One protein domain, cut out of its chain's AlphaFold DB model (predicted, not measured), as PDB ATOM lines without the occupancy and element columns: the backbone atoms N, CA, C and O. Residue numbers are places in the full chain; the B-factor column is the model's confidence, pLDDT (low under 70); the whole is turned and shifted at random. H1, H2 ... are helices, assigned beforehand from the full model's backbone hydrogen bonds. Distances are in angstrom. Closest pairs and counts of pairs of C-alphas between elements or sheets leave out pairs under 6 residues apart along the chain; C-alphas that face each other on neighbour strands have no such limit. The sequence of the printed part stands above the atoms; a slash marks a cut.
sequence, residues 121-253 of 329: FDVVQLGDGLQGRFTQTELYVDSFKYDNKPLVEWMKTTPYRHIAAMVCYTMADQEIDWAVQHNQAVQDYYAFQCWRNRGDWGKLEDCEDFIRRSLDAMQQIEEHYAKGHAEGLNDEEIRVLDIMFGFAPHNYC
ATOM      1  N   PHE A 121      34.947  14.051 -55.058       75.69
ATOM      2  CA  PHE A 121      36.024  13.170 -55.525       75.69
ATOM      3  C   PHE A 121      36.836  12.612 -54.348       75.69
ATOM      4  O   PHE A 121      36.638  12.992 -53.190       75.69
ATOM      5  N   ASP A 122      37.752  11.681 -54.622       76.38
ATOM      6  CA  ASP A 122      38.612  11.113 -53.582       76.38
ATOM      7  C   ASP A 122      39.623  12.151 -53.067       76.38
ATOM      8  O   ASP A 122      40.594  12.497 -53.744       76.38
ATOM      9  N   VAL A 123      39.420  12.621 -51.833       78.19
ATOM     10  CA  VAL A 123      40.282  13.617 -51.179       78.19
ATOM     11  C   VAL A 123      41.735  13.152 -51.007       78.19
ATOM     12  O   VAL A 123      42.615  14.003 -50.864       78.19
ATOM     13  N   VAL A 124      42.035  11.845 -51.098       79.31
ATOM     14  CA  VAL A 124      43.420  11.319 -51.142       79.31
ATOM     15  C   VAL A 124      44.207  11.908 -52.318       79.31
ATOM     16  O   VAL A 124      45.431  12.056 -52.246       79.31
ATOM     17  N   GLN A 125      43.524  12.301 -53.396       80.62
ATOM     18  CA  GLN A 125      44.149  12.956 -54.545       80.62
ATOM     19  C   GLN A 125      44.756  14.326 -54.193       80.62
ATOM     20  O   GLN A 125      45.631  14.806 -54.913       80.62
ATOM     21  N   LEU A 126      44.364  14.940 -53.069       82.38
ATOM     22  CA  LEU A 126      44.870  16.243 -52.621       82.38
ATOM     23  C   LEU A 126      46.106  16.142 -51.710       82.38
ATOM     24  O   LEU A 126      46.866  17.109 -51.594       82.38
ATOM     25  N   GLY A 127      46.339  14.999 -51.058       75.75
ATOM     26  CA  GLY A 127      47.440  14.850 -50.106       75.75
ATOM     27  C   GLY A 127      47.375  13.589 -49.247       75.75
ATOM     28  O   GLY A 127      46.329  12.965 -49.089       75.75
ATOM     29  N   ASP A 128      48.519  13.231 -48.660       68.44
ATOM     30  CA  ASP A 128      48.615  12.079 -47.764       68.44
ATOM     31  C   ASP A 128      47.874  12.299 -46.453       68.44
ATOM     32  O   ASP A 128      47.873  13.389 -45.883       68.44
ATOM     33  N   GLY A 129      47.275  11.224 -45.943       59.56
ATOM     34  CA  GLY A 129      46.535  11.253 -44.683       59.56
ATOM     35  C   GLY A 129      45.156  11.907 -44.780       59.56
ATOM     36  O   GLY A 129      44.412  11.867 -43.800       59.56
ATOM     37  N   LEU A 130      44.779  12.441 -45.948       65.44
ATOM     38  CA  LEU A 130      43.402  12.816 -46.245       65.44
ATOM     39  C   LEU A 130      42.613  11.539 -46.506       65.44
ATOM     40  O   LEU A 130      42.681  10.962 -47.582       65.44
ATOM     41  N   GLN A 131      41.906  11.054 -45.494       57.72
ATOM     42  CA  GLN A 131      40.980   9.945 -45.665       57.72
ATOM     43  C   GLN A 131      39.586  10.527 -45.877       57.72
ATOM     44  O   GLN A 131      39.050  11.190 -44.989       57.72
ATOM     45  N   GLY A 132      38.993  10.263 -47.043       53.25
ATOM     46  CA  GLY A 132      37.538  10.304 -47.158       53.25
ATOM     47  C   GLY A 132      36.950   9.254 -46.216       53.25
ATOM     48  O   GLY A 132      37.623   8.268 -45.888       53.25
ATOM     49  N   ARG A 133      35.713   9.427 -45.743       46.12
ATOM     50  CA  ARG A 133      35.056   8.354 -44.983       46.12
ATOM     51  C   ARG A 133      34.797   7.190 -45.953       46.12
ATOM     52  O   ARG A 133      33.803   7.151 -46.655       46.12
ATOM     53  N   PHE A 134      35.735   6.262 -46.092       43.22
ATOM     54  CA  PHE A 134      35.635   5.200 -47.093       43.22
ATOM     55  C   PHE A 134      34.760   4.048 -46.601       43.22
ATOM     56  O   PHE A 134      35.222   3.245 -45.798       43.22
ATOM     57  N   THR A 135      33.561   3.918 -47.173       37.00
ATOM     58  CA  THR A 135      32.917   2.633 -47.525       37.00
ATOM     59  C   THR A 135      31.743   2.859 -48.488       37.00
ATOM     60  O   THR A 135      30.621   3.043 -48.045       37.00
ATOM     61  N   GLN A 136      32.012   2.851 -49.802       38.56
ATOM     62  CA  GLN A 136      31.058   2.592 -50.902       38.56
ATOM     63  C   GLN A 136      29.552   2.707 -50.556       38.56
ATOM     64  O   GLN A 136      28.903   1.681 -50.425       38.56
ATOM     65  N   THR A 137      29.042   3.933 -50.393       46.53
ATOM     66  CA  THR A 137      27.626   4.392 -50.371       46.53
ATOM     67  C   THR A 137      27.619   5.731 -49.632       46.53
ATOM     68  O   THR A 137      28.191   5.786 -48.554       46.53
ATOM     69  N   GLU A 138      27.034   6.795 -50.198       48.84
ATOM     70  CA  GLU A 138      26.704   8.097 -49.552       48.84
ATOM     71  C   GLU A 138      27.836   8.911 -48.859       48.84
ATOM     72  O   GLU A 138      27.670  10.100 -48.606       48.84
ATOM     73  N   LEU A 139      29.027   8.349 -48.629       48.97
ATOM     74  CA  LEU A 139      30.093   8.939 -47.803       48.97
ATOM     75  C   LEU A 139      31.002   9.956 -48.512       48.97
ATOM     76  O   LEU A 139      31.845  10.590 -47.871       48.97
ATOM     77  N   TYR A 140      30.856  10.128 -49.827       54.12
ATOM     78  CA  TYR A 140      31.576  11.189 -50.532       54.12
ATOM     79  C   TYR A 140      31.097  12.573 -50.080       54.12
ATOM     80  O   TYR A 140      31.922  13.464 -49.903       54.12
ATOM     81  N   VAL A 141      29.799  12.720 -49.786       57.25
ATOM     82  CA  VAL A 141      29.227  13.947 -49.207       57.25
ATOM     83  C   VAL A 141      29.849  14.225 -47.836       57.25
ATOM     84  O   VAL A 141      30.302  15.320 -47.555       57.25
ATOM     85  N   ASP A 142      30.010  13.209 -46.993       60.81
ATOM     86  CA  ASP A 142      30.634  13.395 -45.678       60.81
ATOM     87  C   ASP A 142      32.126  13.774 -45.730       60.81
ATOM     88  O   ASP A 142      32.686  14.215 -44.727       60.81
ATOM     89  N   SER A 143      32.797  13.585 -46.869       70.25
ATOM     90  CA  SER A 143      34.231  13.867 -46.992       70.25
ATOM     91  C   SER A 143      34.530  15.358 -47.178       70.25
ATOM     92  O   SER A 143      35.643  15.781 -46.867       70.25
ATOM     93  N   PHE A 144      33.546  16.154 -47.605       80.00
ATOM     94  CA  PHE A 144      33.656  17.601 -47.815       80.00
ATOM     95  C   PHE A 144      32.850  18.379 -46.758       80.00
ATOM     96  O   PHE A 144      32.160  19.344 -47.062       80.00
ATOM     97  N   LYS A 145      32.977  17.985 -45.488       82.12
ATOM     98  CA  LYS A 145      32.385  18.686 -44.338       82.12
ATOM     99  C   LYS A 145      33.439  19.370 -43.486       82.12
ATOM    100  O   LYS A 145      34.603  18.958 -43.467       82.12
ATOM    101  N   TYR A 146      33.036  20.395 -42.738       86.38
ATOM    102  CA  TYR A 146      33.948  21.100 -41.831       86.38
ATOM    103  C   TYR A 146      34.509  20.196 -40.713       86.38
ATOM    104  O   TYR A 146      35.623  20.409 -40.227       86.38
ATOM    105  N   ASP A 147      33.794  19.133 -40.337       83.69
ATOM    106  CA  ASP A 147      34.255  18.158 -39.341       83.69
ATOM    107  C   ASP A 147      35.444  17.286 -39.818       83.69
ATOM    108  O   ASP A 147      36.131  16.660 -38.995       83.69
ATOM    109  N   ASN A 148      35.768  17.304 -41.120       85.94
ATOM    110  CA  ASN A 148      36.954  16.675 -41.696       85.94
ATOM    111  C   ASN A 148      38.216  17.498 -41.377       85.94
ATOM    112  O   ASN A 148      38.761  18.228 -42.207       85.94
ATOM    113  N   LYS A 149      38.710  17.363 -40.140       87.44
ATOM    114  CA  LYS A 149      39.882  18.105 -39.637       87.44
ATOM    115  C   LYS A 149      41.127  17.995 -40.533       87.44
ATOM    116  O   LYS A 149      41.761  19.030 -40.734       87.44
ATOM    117  N   PRO A 150      41.498  16.816 -41.080       87.38
ATOM    118  CA  PRO A 150      42.595  16.721 -42.044       87.38
ATOM    119  C   PRO A 150      42.404  17.608 -43.281       87.38
ATOM    120  O   PRO A 150      43.335  18.316 -43.663       87.38
ATOM    121  N   LEU A 151      41.204  17.620 -43.872       88.38
ATOM    122  CA  LEU A 151      40.894  18.462 -45.031       88.38
ATOM    123  C   LEU A 151      40.943  19.951 -44.674       88.38
ATOM    124  O   LEU A 151      41.530  20.743 -45.411       88.38
ATOM    125  N   VAL A 152      40.383  20.329 -43.521       91.19
ATOM    126  CA  VAL A 152      40.434  21.710 -43.018       91.19
ATOM    127  C   VAL A 152      41.872  22.176 -42.798       91.19
ATOM    128  O   VAL A 152      42.224  23.286 -43.197       91.19
ATOM    129  N   GLU A 153      42.726  21.339 -42.211       91.31
ATOM    130  CA  GLU A 153      44.139  21.672 -42.016       91.31
ATOM    131  C   GLU A 153      44.894  21.777 -43.346       91.31
ATOM    132  O   GLU A 153      45.674  22.712 -43.549       91.31
ATOM    133  N   TRP A 154      44.616  20.878 -44.294       92.50
ATOM    134  CA  TRP A 154      45.166  20.972 -45.644       92.50
ATOM    135  C   TRP A 154      44.745  22.280 -46.322       92.50
ATOM    136  O   TRP A 154      45.602  23.002 -46.822       92.50
ATOM    137  N   MET A 155      43.469  22.674 -46.261       91.94
ATOM    138  CA  MET A 155      43.008  23.952 -46.825       91.94
ATOM    139  C   MET A 155      43.650  25.171 -46.156       91.94
ATOM    140  O   MET A 155      43.794  26.210 -46.801       91.94
ATOM    141  N   LYS A 156      44.048  25.082 -44.883       91.69
ATOM    142  CA  LYS A 156      44.742  26.170 -44.173       91.69
ATOM    143  C   LYS A 156      46.215  26.292 -44.560       91.69
ATOM    144  O   LYS A 156      46.756  27.392 -44.508       91.69
ATOM    145  N   THR A 157      46.856  25.194 -44.954       92.56
ATOM    146  CA  THR A 157      48.323  25.119 -45.097       92.56
ATOM    147  C   THR A 157      48.812  24.864 -46.519       92.56
ATOM    148  O   THR A 157      49.977  25.120 -46.820       92.56
ATOM    149  N   THR A 158      47.943  24.381 -47.408       93.12
ATOM    150  CA  THR A 158      48.306  24.016 -48.778       93.12
ATOM    151  C   THR A 158      48.757  25.230 -49.596       93.12
ATOM    152  O   THR A 158      48.109  26.286 -49.538       93.12
ATOM    153  N   PRO A 159      49.827  25.092 -50.409       92.56
ATOM    154  CA  PRO A 159      50.228  26.128 -51.357       92.56
ATOM    155  C   PRO A 159      49.273  26.224 -52.559       92.56
ATOM    156  O   PRO A 159      49.315  27.216 -53.285       92.56
ATOM    157  N   TYR A 160      48.409  25.225 -52.776       93.19
ATOM    158  CA  TYR A 160      47.499  25.153 -53.919       93.19
ATOM    159  C   TYR A 160      46.197  25.922 -53.648       93.19
ATOM    160  O   TYR A 160      45.136  25.333 -53.427       93.19
ATOM    161  N   ARG A 161      46.282  27.255 -53.572       92.12
ATOM    162  CA  ARG A 161      45.169  28.114 -53.132       92.12
ATOM    163  C   ARG A 161      43.982  28.087 -54.089       92.12
ATOM    164  O   ARG A 161      42.849  28.110 -53.614       92.12
ATOM    165  N   HIS A 162      44.202  28.007 -55.401       89.62
ATOM    166  CA  HIS A 162      43.097  27.919 -56.359       89.62
ATOM    167  C   HIS A 162      42.355  26.595 -56.187       89.62
ATOM    168  O   HIS A 162      41.122  26.587 -56.131       89.62
ATOM    169  N   ILE A 163      43.082  25.477 -56.083       90.69
ATOM    170  CA  ILE A 163      42.482  24.159 -55.816       90.69
ATOM    171  C   ILE A 163      41.715  24.189 -54.488       90.69
ATOM    172  O   ILE A 163      40.540  23.826 -54.457       90.69
ATOM    173  N   ALA A 164      42.331  24.696 -53.417       92.19
ATOM    174  CA  ALA A 164      41.701  24.795 -52.103       92.19
ATOM    175  C   ALA A 164      40.417  25.637 -52.109       92.19
ATOM    176  O   ALA A 164      39.474  25.296 -51.402       92.19
ATOM    177  N   ALA A 165      40.338  26.690 -52.927       90.00
ATOM    178  CA  ALA A 165      39.128  27.501 -53.047       90.00
ATOM    179  C   ALA A 165      37.956  26.712 -53.655       90.00
ATOM    180  O   ALA A 165      36.832  26.864 -53.191       90.00
ATOM    181  N   MET A 166      38.208  25.825 -54.626       87.81
ATOM    182  CA  MET A 166      37.150  24.969 -55.198       87.81
ATOM    183  C   MET A 166      36.694  23.911 -54.220       87.81
ATOM    184  O   MET A 166      35.499  23.704 -54.068       87.81
ATOM    185  N   VAL A 167      37.645  23.277 -53.534       90.12
ATOM    186  CA  VAL A 167      37.336  22.307 -52.484       90.12
ATOM    187  C   VAL A 167      36.484  22.974 -51.405       90.12
ATOM    188  O   VAL A 167      35.447  22.445 -51.026       90.12
ATOM    189  N   CYS A 168      36.863  24.179 -50.974       90.56
ATOM    190  CA  CYS A 168      36.102  24.958 -50.004       90.56
ATOM    191  C   CYS A 168      34.715  25.363 -50.532       90.56
ATOM    192  O   CYS A 168      33.762  25.415 -49.758       90.56
ATOM    193  N   TYR A 169      34.574  25.603 -51.839       88.50
ATOM    194  CA  TYR A 169      33.271  25.843 -52.453       88.50
ATOM    195  C   TYR A 169      32.398  24.585 -52.433       88.50
ATOM    196  O   TYR A 169      31.247  24.685 -52.034       88.50
ATOM    197  N   THR A 170      32.932  23.410 -52.783       86.75
ATOM    198  CA  THR A 170      32.207  22.131 -52.655       86.75
ATOM    199  C   THR A 170      31.738  21.908 -51.219       86.75
ATOM    200  O   THR A 170      30.591  21.531 -51.002       86.75
ATOM    201  N   MET A 171      32.590  22.206 -50.231       89.19
ATOM    202  CA  MET A 171      32.196  22.148 -48.821       89.19
ATOM    203  C   MET A 171      31.062  23.130 -48.505       89.19
ATOM    204  O   MET A 171      30.088  22.759 -47.866       89.19
ATOM    205  N   ALA A 172      31.155  24.376 -48.975       89.81
ATOM    206  CA  ALA A 172      30.115  25.378 -48.753       89.81
ATOM    207  C   ALA A 172      28.777  25.014 -49.414       89.81
ATOM    208  O   ALA A 172      27.738  25.228 -48.798       89.81
ATOM    209  N   ASP A 173      28.791  24.458 -50.628       86.69
ATOM    210  CA  ASP A 173      27.587  24.004 -51.341       86.69
ATOM    211  C   ASP A 173      26.876  22.906 -50.533       86.69
ATOM    212  O   ASP A 173      25.671  22.977 -50.313       86.69
ATOM    213  N   GLN A 174      27.633  21.954 -49.976       85.75
ATOM    214  CA  GLN A 174      27.080  20.888 -49.133       85.75
ATOM    215  C   GLN A 174      26.528  21.390 -47.794       85.75
ATOM    216  O   GLN A 174      25.489  20.914 -47.336       85.75
ATOM    217  N   GLU A 175      27.204  22.347 -47.162       88.88
ATOM    218  CA  GLU A 175      26.731  22.990 -45.932       88.88
ATOM    219  C   GLU A 175      25.442  23.792 -46.183       88.88
ATOM    220  O   GLU A 175      24.513  23.754 -45.372       88.88
ATOM    221  N   ILE A 176      25.335  24.463 -47.337       89.75
ATOM    222  CA  ILE A 176      24.108  25.139 -47.779       89.75
ATOM    223  C   ILE A 176      22.995  24.118 -48.036       89.75
ATOM    224  O   ILE A 176      21.894  24.307 -47.527       89.75
ATOM    225  N   ASP A 177      23.264  23.031 -48.764       86.81
ATOM    226  CA  ASP A 177      22.280  21.975 -49.046       86.81
ATOM    227  C   ASP A 177      21.754  21.319 -47.763       86.81
ATOM    228  O   ASP A 177      20.550  21.076 -47.623       86.81
ATOM    229  N   TRP A 178      22.637  21.073 -46.791       87.75
ATOM    230  CA  TRP A 178      22.230  20.621 -45.464       87.75
ATOM    231  C   TRP A 178      21.345  21.668 -44.774       87.75
ATOM    232  O   TRP A 178      20.259  21.332 -44.288       87.75
ATOM    233  N   ALA A 179      21.755  22.939 -44.771       90.75
ATOM    234  CA  ALA A 179      21.022  24.014 -44.111       90.75
ATOM    235  C   ALA A 179      19.639  24.273 -44.737       90.75
ATOM    236  O   ALA A 179      18.685  24.518 -44.002       90.75
ATOM    237  N   VAL A 180      19.476  24.123 -46.057       87.19
ATOM    238  CA  VAL A 180      18.168  24.205 -46.745       87.19
ATOM    239  C   VAL A 180      17.142  23.259 -46.109       87.19
ATOM    240  O   VAL A 180      15.966  23.603 -45.979       87.19
ATOM    241  N   GLN A 181      17.582  22.067 -45.708       83.50
ATOM    242  CA  GLN A 181      16.709  21.043 -45.134       83.50
ATOM    243  C   GLN A 181      16.505  21.213 -43.623       83.50
ATOM    244  O   GLN A 181      15.470  20.808 -43.099       83.50
ATOM    245  N   HIS A 182      17.464  21.817 -42.919       88.31
ATOM    246  CA  HIS A 182      17.498  21.783 -41.456       88.31
ATOM    247  C   HIS A 182      17.316  23.144 -40.792       88.31
ATOM    248  O   HIS A 182      16.763  23.187 -39.698       88.31
ATOM    249  N   ASN A 183      17.768  24.245 -41.397       93.19
ATOM    250  CA  ASN A 183      17.755  25.569 -40.783       93.19
ATOM    251  C   ASN A 183      17.955  26.705 -41.808       93.19
ATOM    252  O   ASN A 183      19.075  27.014 -42.217       93.19
ATOM    253  N   GLN A 184      16.863  27.376 -42.179       91.44
ATOM    254  CA  GLN A 184      16.871  28.446 -43.181       91.44
ATOM    255  C   GLN A 184      17.696  29.679 -42.769       91.44
ATOM    256  O   GLN A 184      18.321  30.309 -43.616       91.44
ATOM    257  N   ALA A 185      17.761  30.007 -41.477       93.38
ATOM    258  CA  ALA A 185      18.581  31.122 -41.003       93.38
ATOM    259  C   ALA A 185      20.087  30.834 -41.167       93.38
ATOM    260  O   ALA A 185      20.867  31.725 -41.507       93.38
ATOM    261  N   VAL A 186      20.494  29.572 -40.983       95.19
ATOM    262  CA  VAL A 186      21.864  29.106 -41.260       95.19
ATOM    263  C   VAL A 186      22.138  29.079 -42.764       95.19
ATOM    264  O   VAL A 186      23.221  29.479 -43.191       95.19
ATOM    265  N   GLN A 187      21.156  28.672 -43.576       93.06
ATOM    266  CA  GLN A 187      21.266  28.708 -45.035       93.06
ATOM    267  C   GLN A 187      21.582  30.127 -45.518       93.06
ATOM    268  O   GLN A 187      22.522  30.308 -46.291       93.06
ATOM    269  N   ASP A 188      20.842  31.132 -45.046       91.56
ATOM    270  CA  ASP A 188      21.059  32.524 -45.443       91.56
ATOM    271  C   ASP A 188      22.402  33.063 -44.937       91.56
ATOM    272  O   ASP A 188      23.079  33.812 -45.647       91.56
ATOM    273  N   TYR A 189      22.855  32.630 -43.757       94.00
ATOM    274  CA  TYR A 189      24.194  32.951 -43.269       94.00
ATOM    275  C   TYR A 189      25.292  32.393 -44.180       94.00
ATOM    276  O   TYR A 189      26.186  33.137 -44.593       94.00
ATOM    277  N   TYR A 190      25.213  31.114 -44.555       93.31
ATOM    278  CA  TYR A 190      26.153  30.526 -45.508       93.31
ATOM    279  C   TYR A 190      26.053  31.182 -46.885       93.31
ATOM    280  O   TYR A 190      27.080  31.516 -47.473       93.31
ATOM    281  N   ALA A 191      24.850  31.465 -47.380       89.56
ATOM    282  CA  ALA A 191      24.657  32.196 -48.626       89.56
ATOM    283  C   ALA A 191      25.193  33.637 -48.555       89.56
ATOM    284  O   ALA A 191      25.525  34.222 -49.576       89.56
ATOM    285  N   PHE A 192      25.330  34.239 -47.377       89.50
ATOM    286  CA  PHE A 192      25.957  35.551 -47.250       89.50
ATOM    287  C   PHE A 192      27.488  35.460 -47.155       89.50
ATOM    288  O   PHE A 192      28.203  36.232 -47.798       89.50
ATOM    289  N   GLN A 193      28.010  34.517 -46.369       90.62
ATOM    290  CA  GLN A 193      29.447  34.410 -46.091       90.62
ATOM    291  C   GLN A 193      30.221  33.658 -47.176       90.62
ATOM    292  O   GLN A 193      31.341  34.051 -47.523       90.62
ATOM    293  N   CYS A 194      29.617  32.603 -47.718       88.25
ATOM    294  CA  CYS A 194      30.227  31.648 -48.638       88.25
ATOM    295  C   CYS A 194      29.805  31.876 -50.098       88.25
ATOM    296  O   CYS A 194      30.224  31.130 -50.979       88.25
ATOM    297  N   TRP A 195      28.992  32.894 -50.399       75.75
ATOM    298  CA  TRP A 195      28.590  33.161 -51.779       75.75
ATOM    299  C   TRP A 195      29.640  33.950 -52.544       75.75
ATOM    300  O   TRP A 195      30.085  35.031 -52.144       75.75
ATOM    301  N   ARG A 196      29.982  33.434 -53.720       65.81
ATOM    302  CA  ARG A 196      30.642  34.180 -54.786       65.81
ATOM    303  C   ARG A 196      30.084  33.737 -56.126       65.81
ATOM    304  O   ARG A 196      29.696  32.587 -56.302       65.81
ATOM    305  N   ASN A 197      30.084  34.663 -57.084       60.25
ATOM    306  CA  ASN A 197      29.831  34.318 -58.475       60.25
ATOM    307  C   ASN A 197      30.846  33.248 -58.896       60.25
ATOM    308  O   ASN A 197      32.052  33.447 -58.727       60.25
ATOM    309  N   ARG A 198      30.345  32.118 -59.411       54.50
ATOM    310  CA  ARG A 198      31.163  31.040 -59.974       54.50
ATOM    311  C   ARG A 198      32.190  31.650 -60.931       54.50
ATOM    312  O   ARG A 198      31.795  32.286 -61.903       54.50
ATOM    313  N   GLY A 199      33.480  31.474 -60.655       49.62
ATOM    314  CA  GLY A 199      34.525  31.677 -61.665       49.62
ATOM    315  C   GLY A 199      35.622  32.700 -61.368       49.62
ATOM    316  O   GLY A 199      36.698  32.557 -61.939       49.62
ATOM    317  N   ASP A 200      35.461  33.651 -60.445       55.59
ATOM    318  CA  ASP A 200      36.420  34.775 -60.350       55.59
ATOM    319  C   ASP A 200      37.544  34.578 -59.309       55.59
ATOM    320  O   ASP A 200      37.926  35.486 -58.575       55.59
ATOM    321  N   TRP A 201      38.087  33.361 -59.214       67.31
ATOM    322  CA  TRP A 201      39.259  33.078 -58.369       67.31
ATOM    323  C   TRP A 201      40.561  33.051 -59.164       67.31
ATOM    324  O   TRP A 201      41.488  32.342 -58.803       67.31
ATOM    325  N   GLY A 202      40.662  33.812 -60.256       66.12
ATOM    326  CA  GLY A 202      41.928  33.926 -60.991       66.12
ATOM    327  C   GLY A 202      43.041  34.628 -60.195       66.12
ATOM    328  O   GLY A 202      44.198  34.603 -60.608       66.12
ATOM    329  N   LYS A 203      42.699  35.287 -59.078       80.06
ATOM    330  CA  LYS A 203      43.637  35.963 -58.173       80.06
ATOM    331  C   LYS A 203      43.785  35.195 -56.864       80.06
ATOM    332  O   LYS A 203      42.799  34.767 -56.267       80.06
ATOM    333  N   LEU A 204      45.020  35.105 -56.374       86.94
ATOM    334  CA  LEU A 204      45.340  34.399 -55.133       86.94
ATOM    335  C   LEU A 204      44.670  35.024 -53.907       86.94
ATOM    336  O   LEU A 204      44.174  34.294 -53.053       86.94
ATOM    337  N   GLU A 205      44.603  36.353 -53.834       88.19
ATOM    338  CA  GLU A 205      43.986  37.061 -52.706       88.19
ATOM    339  C   GLU A 205      42.491  36.739 -52.601       88.19
ATOM    340  O   GLU A 205      41.942  36.607 -51.509       88.19
ATOM    341  N   ASP A 206      41.845  36.553 -53.753       86.25
ATOM    342  CA  ASP A 206      40.450  36.158 -53.839       86.25
ATOM    343  C   ASP A 206      40.248  34.707 -53.390       86.25
ATOM    344  O   ASP A 206      39.266  34.432 -52.697       86.25
ATOM    345  N   CYS A 207      41.159  33.792 -53.729       88.75
ATOM    346  CA  CYS A 207      41.148  32.426 -53.197       88.75
ATOM    347  C   CYS A 207      41.287  32.426 -51.670       88.75
ATOM    348  O   CYS A 207      40.527  31.760 -50.969       88.75
ATOM    349  N   GLU A 208      42.259  33.172 -51.143       91.38
ATOM    350  CA  GLU A 208      42.556  33.218 -49.712       91.38
ATOM    351  C   GLU A 208      41.417  33.816 -48.891       91.38
ATOM    352  O   GLU A 208      41.023  33.225 -47.884       91.38
ATOM    353  N   ASP A 209      40.863  34.946 -49.330       90.62
ATOM    354  CA  ASP A 209      39.733  35.576 -48.655       90.62
ATOM    355  C   ASP A 209      38.499  34.668 -48.651       90.62
ATOM    356  O   ASP A 209      37.832  34.552 -47.622       90.62
ATOM    357  N   PHE A 210      38.226  33.986 -49.769       90.75
ATOM    358  CA  PHE A 210      37.124  33.032 -49.855       90.75
ATOM    359  C   PHE A 210      37.308  31.862 -48.888       90.75
ATOM    360  O   PHE A 210      36.431  31.615 -48.066       90.75
ATOM    361  N   ILE A 211      38.462  31.188 -48.933       93.25
ATOM    362  CA  ILE A 211      38.752  30.049 -48.051       93.25
ATOM    363  C   ILE A 211      38.620  30.474 -46.588       93.25
ATOM    364  O   ILE A 211      37.976  29.788 -45.800       93.25
ATOM    365  N   ARG A 212      39.190  31.624 -46.218       93.88
ATOM    366  CA  ARG A 212      39.116  32.133 -44.847       93.88
ATOM    367  C   ARG A 212      37.669  32.382 -44.417       93.88
ATOM    368  O   ARG A 212      37.256  31.839 -43.403       93.88
ATOM    369  N   ARG A 213      36.898  33.172 -45.175       92.62
ATOM    370  CA  ARG A 213      35.512  33.515 -44.807       92.62
ATOM    371  C   ARG A 213      34.609  32.289 -44.728       92.62
ATOM    372  O   ARG A 213      33.840  32.187 -43.778       92.62
ATOM    373  N   SER A 214      34.727  31.362 -45.674       94.06
ATOM    374  CA  SER A 214      33.918  30.143 -45.690       94.06
ATOM    375  C   SER A 214      34.253  29.220 -44.515       94.06
ATOM    376  O   SER A 214      33.343  28.753 -43.835       94.06
ATOM    377  N   LEU A 215      35.540  29.016 -44.201       95.31
ATOM    378  CA  LEU A 215      35.931  28.224 -43.026       95.31
ATOM    379  C   LEU A 215      35.534  28.897 -41.710       95.31
ATOM    380  O   LEU A 215      35.051  28.212 -40.812       95.31
ATOM    381  N   ASP A 216      35.691  30.219 -41.602       95.75
ATOM    382  CA  ASP A 216      35.250  30.985 -40.432       95.75
ATOM    383  C   ASP A 216      33.725  30.875 -40.251       95.75
ATOM    384  O   ASP A 216      33.244  30.804 -39.120       95.75
ATOM    385  N   ALA A 217      32.953  30.863 -41.343       95.56
ATOM    386  CA  ALA A 217      31.501  30.713 -41.303       95.56
ATOM    387  C   ALA A 217      31.084  29.314 -40.831       95.56
ATOM    388  O   ALA A 217      30.302  29.212 -39.888       95.56
ATOM    389  N   MET A 218      31.645  28.256 -41.424       95.19
ATOM    390  CA  MET A 218      31.390  26.865 -41.016       95.19
ATOM    391  C   MET A 218      31.766  26.630 -39.549       95.19
ATOM    392  O   MET A 218      30.988  26.063 -38.785       95.19
ATOM    393  N   GLN A 219      32.918  27.152 -39.116       95.69
ATOM    394  CA  GLN A 219      33.333  27.090 -37.717       95.69
ATOM    395  C   GLN A 219      32.317  27.760 -36.788       95.69
ATOM    396  O   GLN A 219      31.983  27.216 -35.738       95.69
ATOM    397  N   GLN A 220      31.847  28.954 -37.149       96.62
ATOM    398  CA  GLN A 220      30.905  29.704 -36.322       96.62
ATOM    399  C   GLN A 220      29.558  28.995 -36.180       96.62
ATOM    400  O   GLN A 220      28.970  29.063 -35.103       96.62
ATOM    401  N   ILE A 221      29.088  28.302 -37.221       96.31
ATOM    402  CA  ILE A 221      27.868  27.491 -37.149       96.31
ATOM    403  C   ILE A 221      28.073  26.265 -36.255       96.31
ATOM    404  O   ILE A 221      27.276  26.047 -35.348       96.31
ATOM    405  N   GLU A 222      29.175  25.531 -36.397       94.50
ATOM    406  CA  GLU A 222      29.509  24.423 -35.489       94.50
ATOM    407  C   GLU A 222      29.578  24.880 -34.022       94.50
ATOM    408  O   GLU A 222      29.017  24.253 -33.120       94.50
ATOM    409  N   GLU A 223      30.220  26.021 -33.761       96.19
ATOM    410  CA  GLU A 223      30.276  26.619 -32.425       96.19
ATOM    411  C   GLU A 223      28.903  27.085 -31.929       96.19
ATOM    412  O   GLU A 223      28.632  27.014 -30.726       96.19
ATOM    413  N   HIS A 224      28.043  27.571 -32.823       97.19
ATOM    414  CA  HIS A 224      26.669  27.962 -32.516       97.19
ATOM    415  C   HIS A 224      25.840  26.751 -32.085       97.19
ATOM    416  O   HIS A 224      25.246  26.780 -31.008       97.19
ATOM    417  N   TYR A 225      25.874  25.648 -32.830       96.62
ATOM    418  CA  TYR A 225      25.182  24.413 -32.443       96.62
ATOM    419  C   TYR A 225      25.754  23.821 -31.149       96.62
ATOM    420  O   TYR A 225      25.006  23.491 -30.227       96.62
ATOM    421  N   ALA A 226      27.083  23.777 -31.005       96.38
ATOM    422  CA  ALA A 226      27.729  23.293 -29.786       96.38
ATOM    423  C   ALA A 226      27.327  24.103 -28.539       96.38
ATOM    424  O   ALA A 226      27.111  23.523 -27.470       96.38
ATOM    425  N   LYS A 227      27.196  25.433 -28.660       97.25
ATOM    426  CA  LYS A 227      26.681  26.294 -27.582       97.25
ATOM    427  C   LYS A 227      25.219  25.983 -27.271       97.25
ATOM    428  O   LYS A 227      24.903  25.795 -26.101       97.25
ATOM    429  N   GLY A 228      24.356  25.857 -28.280       96.94
ATOM    430  CA  GLY A 228      22.948  25.498 -28.080       96.94
ATOM    431  C   GLY A 228      22.784  24.168 -27.337       96.94
ATOM    432  O   GLY A 228      22.037  24.072 -26.362       96.94
ATOM    433  N   HIS A 229      23.571  23.155 -27.706       97.75
ATOM    434  CA  HIS A 229      23.588  21.873 -27.000       97.75
ATOM    435  C   HIS A 229      24.105  21.976 -25.564       97.75
ATOM    436  O   HIS A 229      23.560  21.323 -24.670       97.75
ATOM    437  N   ALA A 230      25.127  22.797 -25.311       97.25
ATOM    438  CA  ALA A 230      25.624  23.043 -23.956       97.25
ATOM    439  C   ALA A 230      24.575  23.730 -23.061       97.25
ATOM    440  O   ALA A 230      24.541  23.480 -21.854       97.25
ATOM    441  N   GLU A 231      23.682  24.522 -23.655       96.19
ATOM    442  CA  GLU A 231      22.514  25.135 -23.007       96.19
ATOM    443  C   GLU A 231      21.332  24.152 -22.830       96.19
ATOM    444  O   GLU A 231      20.302  24.490 -22.239       96.19
ATOM    445  N   GLY A 232      21.478  22.903 -23.288       96.12
ATOM    446  CA  GLY A 232      20.474  21.847 -23.157       96.12
ATOM    447  C   GLY A 232      19.367  21.903 -24.210       96.12
ATOM    448  O   GLY A 232      18.268  21.409 -23.945       96.12
ATOM    449  N   LEU A 233      19.642  22.515 -25.364       96.81
ATOM    450  CA  LEU A 233      18.745  22.559 -26.515       96.81
ATOM    451  C   LEU A 233      19.065  21.427 -27.504       96.81
ATOM    452  O   LEU A 233      20.226  21.050 -27.693       96.81
ATOM    453  N   ASN A 234      18.035  20.885 -28.146       96.44
ATOM    454  CA  ASN A 234      18.174  19.988 -29.297       96.44
ATOM    455  C   ASN A 234      18.181  20.765 -30.631       96.44
ATOM    456  O   ASN A 234      17.885  21.956 -30.653       96.44
ATOM    457  N   ASP A 235      18.487  20.088 -31.745       95.19
ATOM    458  CA  ASP A 235      18.599  20.712 -33.078       95.19
ATOM    459  C   ASP A 235      17.335  21.460 -33.517       95.19
ATOM    460  O   ASP A 235      17.420  22.524 -34.127       95.19
ATOM    461  N   GLU A 236      16.152  20.930 -33.199       94.38
ATOM    462  CA  GLU A 236      14.887  21.579 -33.540       94.38
ATOM    463  C   GLU A 236      14.654  22.833 -32.690       94.38
ATOM    464  O   GLU A 236      14.196  23.849 -33.206       94.38
ATOM    465  N   GLU A 237      14.995  22.793 -31.402       96.44
ATOM    466  CA  GLU A 237      14.927  23.969 -30.529       96.44
ATOM    467  C   GLU A 237      15.920  25.057 -30.973       96.44
ATOM    468  O   GLU A 237      15.564  26.234 -30.985       96.44
ATOM    469  N   ILE A 238      17.133  24.676 -31.390       97.44
ATOM    470  CA  ILE A 238      18.126  25.596 -31.969       97.44
ATOM    471  C   ILE A 238      17.580  26.222 -33.255       97.44
ATOM    472  O   ILE A 238      17.554  27.444 -33.377       97.44
ATOM    473  N   ARG A 239      17.050  25.407 -34.175       95.25
ATOM    474  CA  ARG A 239      16.428  25.890 -35.415       95.25
ATOM    475  C   ARG A 239      15.320  26.903 -35.134       95.25
ATOM    476  O   ARG A 239      15.272  27.949 -35.767       95.25
ATOM    477  N   VAL A 240      14.411  26.599 -34.208       94.38
ATOM    478  CA  VAL A 240      13.292  27.496 -33.880       94.38
ATOM    479  C   VAL A 240      13.787  28.805 -33.259       94.38
ATOM    480  O   VAL A 240      13.224  29.853 -33.571       94.38
ATOM    481  N   LEU A 241      14.847  28.782 -32.445       94.94
ATOM    482  CA  LEU A 241      15.497  30.011 -31.978       94.94
ATOM    483  C   LEU A 241      16.052  30.837 -33.134       94.94
ATOM    484  O   LEU A 241      15.724  32.015 -33.240       94.94
ATOM    485  N   ASP A 242      16.821  30.221 -34.025       95.31
ATOM    486  CA  ASP A 242      17.417  30.926 -35.161       95.31
ATOM    487  C   ASP A 242      16.335  31.557 -36.055       95.31
ATOM    488  O   ASP A 242      16.469  32.690 -36.521       95.31
ATOM    489  N   ILE A 243      15.205  30.860 -36.225       91.69
ATOM    490  CA  ILE A 243      14.008  31.371 -36.902       91.69
ATOM    491  C   ILE A 243      13.424  32.590 -36.178       91.69
ATOM    492  O   ILE A 243      13.108  33.595 -36.820       91.69
ATOM    493  N   MET A 244      13.283  32.526 -34.853       89.12
ATOM    494  CA  MET A 244      12.760  33.632 -34.041       89.12
ATOM    495  C   MET A 244      13.643  34.881 -34.101       89.12
ATOM    496  O   MET A 244      13.123  35.991 -34.014       89.12
ATOM    497  N   PHE A 245      14.955  34.714 -34.257       88.44
ATOM    498  CA  PHE A 245      15.888  35.827 -34.440       88.44
ATOM    499  C   PHE A 245      15.990  36.283 -35.902       88.44
ATOM    500  O   PHE A 245      16.400  37.414 -36.157       88.44
ATOM    501  N   GLY A 246      15.614  35.427 -36.856       87.25
ATOM    502  CA  GLY A 246      15.697  35.693 -38.292       87.25
ATOM    503  C   GLY A 246      17.123  35.639 -38.848       87.25
ATOM    504  O   GLY A 246      17.341  36.035 -39.991       87.25
ATOM    505  N   PHE A 247      18.101  35.184 -38.059       89.88
ATOM    506  CA  PHE A 247      19.490  35.002 -38.478       89.88
ATOM    507  C   PHE A 247      20.229  34.039 -37.542       89.88
ATOM    508  O   PHE A 247      19.909  33.936 -36.361       89.88
ATOM    509  N   ALA A 248      21.277  33.405 -38.063       93.38
ATOM    510  CA  ALA A 248      22.278  32.660 -37.305       93.38
ATOM    511  C   ALA A 248      23.687  33.074 -37.782       93.38
ATOM    512  O   ALA A 248      23.814  33.585 -38.895       93.38
ATOM    513  N   PRO A 249      24.752  32.887 -36.982       95.06
ATOM    514  CA  PRO A 249      24.725  32.561 -35.560       95.06
ATOM    515  C   PRO A 249      24.304  33.771 -34.709       95.06
ATOM    516  O   PRO A 249      24.475  34.928 -35.101       95.06
ATOM    517  N   HIS A 250      23.807  33.512 -33.504       93.94
ATOM    518  CA  HIS A 250      23.468  34.545 -32.524       93.94
ATOM    519  C   HIS A 250      23.817  34.088 -31.101       93.94
ATOM    520  O   HIS A 250      24.253  32.962 -30.872       93.94
ATOM    521  N   ASN A 251      23.667  34.977 -30.119       93.44
ATOM    522  CA  ASN A 251      23.836  34.579 -28.724       93.44
ATOM    523  C   ASN A 251      22.556  33.908 -28.222       93.44
ATOM    524  O   ASN A 251      21.471  34.467 -28.385       93.44
ATOM    525  N   TYR A 252      22.693  32.756 -27.572       92.25
ATOM    526  CA  TYR A 252      21.590  32.120 -26.861       92.25
ATOM    527  C   TYR A 252      21.246  32.903 -25.592       92.25
ATOM    528  O   TYR A 252      22.135  33.285 -24.825       92.25
ATOM    529  N   CYS A 253      19.954  33.134 -25.370       91.06
ATOM    530  CA  CYS A 253      19.434  33.764 -24.166       91.06
ATOM    531  C   CYS A 253      18.451  32.818 -23.471       91.06
ATOM    532  O   CYS A 253      17.440  32.419 -24.047       91.06
TER     533      CYS A 253
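Overview. This is residues 121 to 253 of the 329 residues of an uncharacterized protein of Prevotella ruminicola (UniProt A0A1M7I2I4). The long helices H4 and H6 and the shorter H5 form an up-and-down bundle of three helices, with H7 set steeply across one end. H3 folds back near the first residues of H4 at the other end, and the very short H1 and H2 lie outside the bundle, joined by the long loop of residues 127 to 138. The printed part has 133 residues with seven named helices, H1 to H7 in chain order, and no named strand: it is all helix. It is compact, with a radius of gyration of the C-alphas of 15.5 A, and spans 42 by 35 by 22 A.

Arrangement. H6, residues 204 to 230, touches H4, residues 161 to 182, closest at the C-alphas of Cys 207 and Ala 165, 5.3 A apart. They run the same way at a shallow tilt of 34 degrees, only just short of steep. H5, residues 184 to 193, touches residues 172 to 180 of H4; the closest C-alphas, of Gln 187 and Ala 179, are 4.8 A apart. This helical hairpin has a shallow tilt of 17 degrees, opposite ways. H5 and H6 are also a hairpin, at 27 degrees; H5 touches residues 213 to 221 of H6, closest at Gln 193 and Ser 214, C-alphas 6.2 A apart. H7, residues 235 to 245, touches residues 225 to 229 of H6 at a steep tilt of 68 degrees, only just short of about perpendicular; the closest C-alphas, of Ile 238 and Gly 228, are 6.2 A apart. H7 also touches H5, closest at the C-alphas of Asp 242 and Ala 185, 6.0 A apart. H3, residues 149 to 157, only just touches H4, with 3 pairs of C-alphas within 8 A, the closest those of Met 155 and Ala 164, 5.5 A apart. H2, residues 139 to 143, is close to H4 but not clearly touching, and H1, residues 123 to 126, stands likewise to H3. Every O i to N i+4 pair is within hydrogen-bond range in H2, H3, H5, H6 and H7, and 17 of 18 in H4; H1 is too short for such a pair.

Along the chain. H6 is 38.6 A long, from C-alpha 204 at (45.340, 34.399, -55.133) to C-alpha 230 at (25.624, 23.043, -23.956). H4 measures 30.7 A, H7 15.4 A, H5 14.2 A and H3 12.3 A. H1 begins at C-alpha 123, (40.282, 13.617, -51.179).

Size, cuts and confidence. The C-alphas farthest apart, of Gly 202 and Gly 232, are 45.1 A apart. The printed part has no cut. The link H1 to H2 is long. Residues 128 to 142 and 196 to 202 have pLDDT under 70.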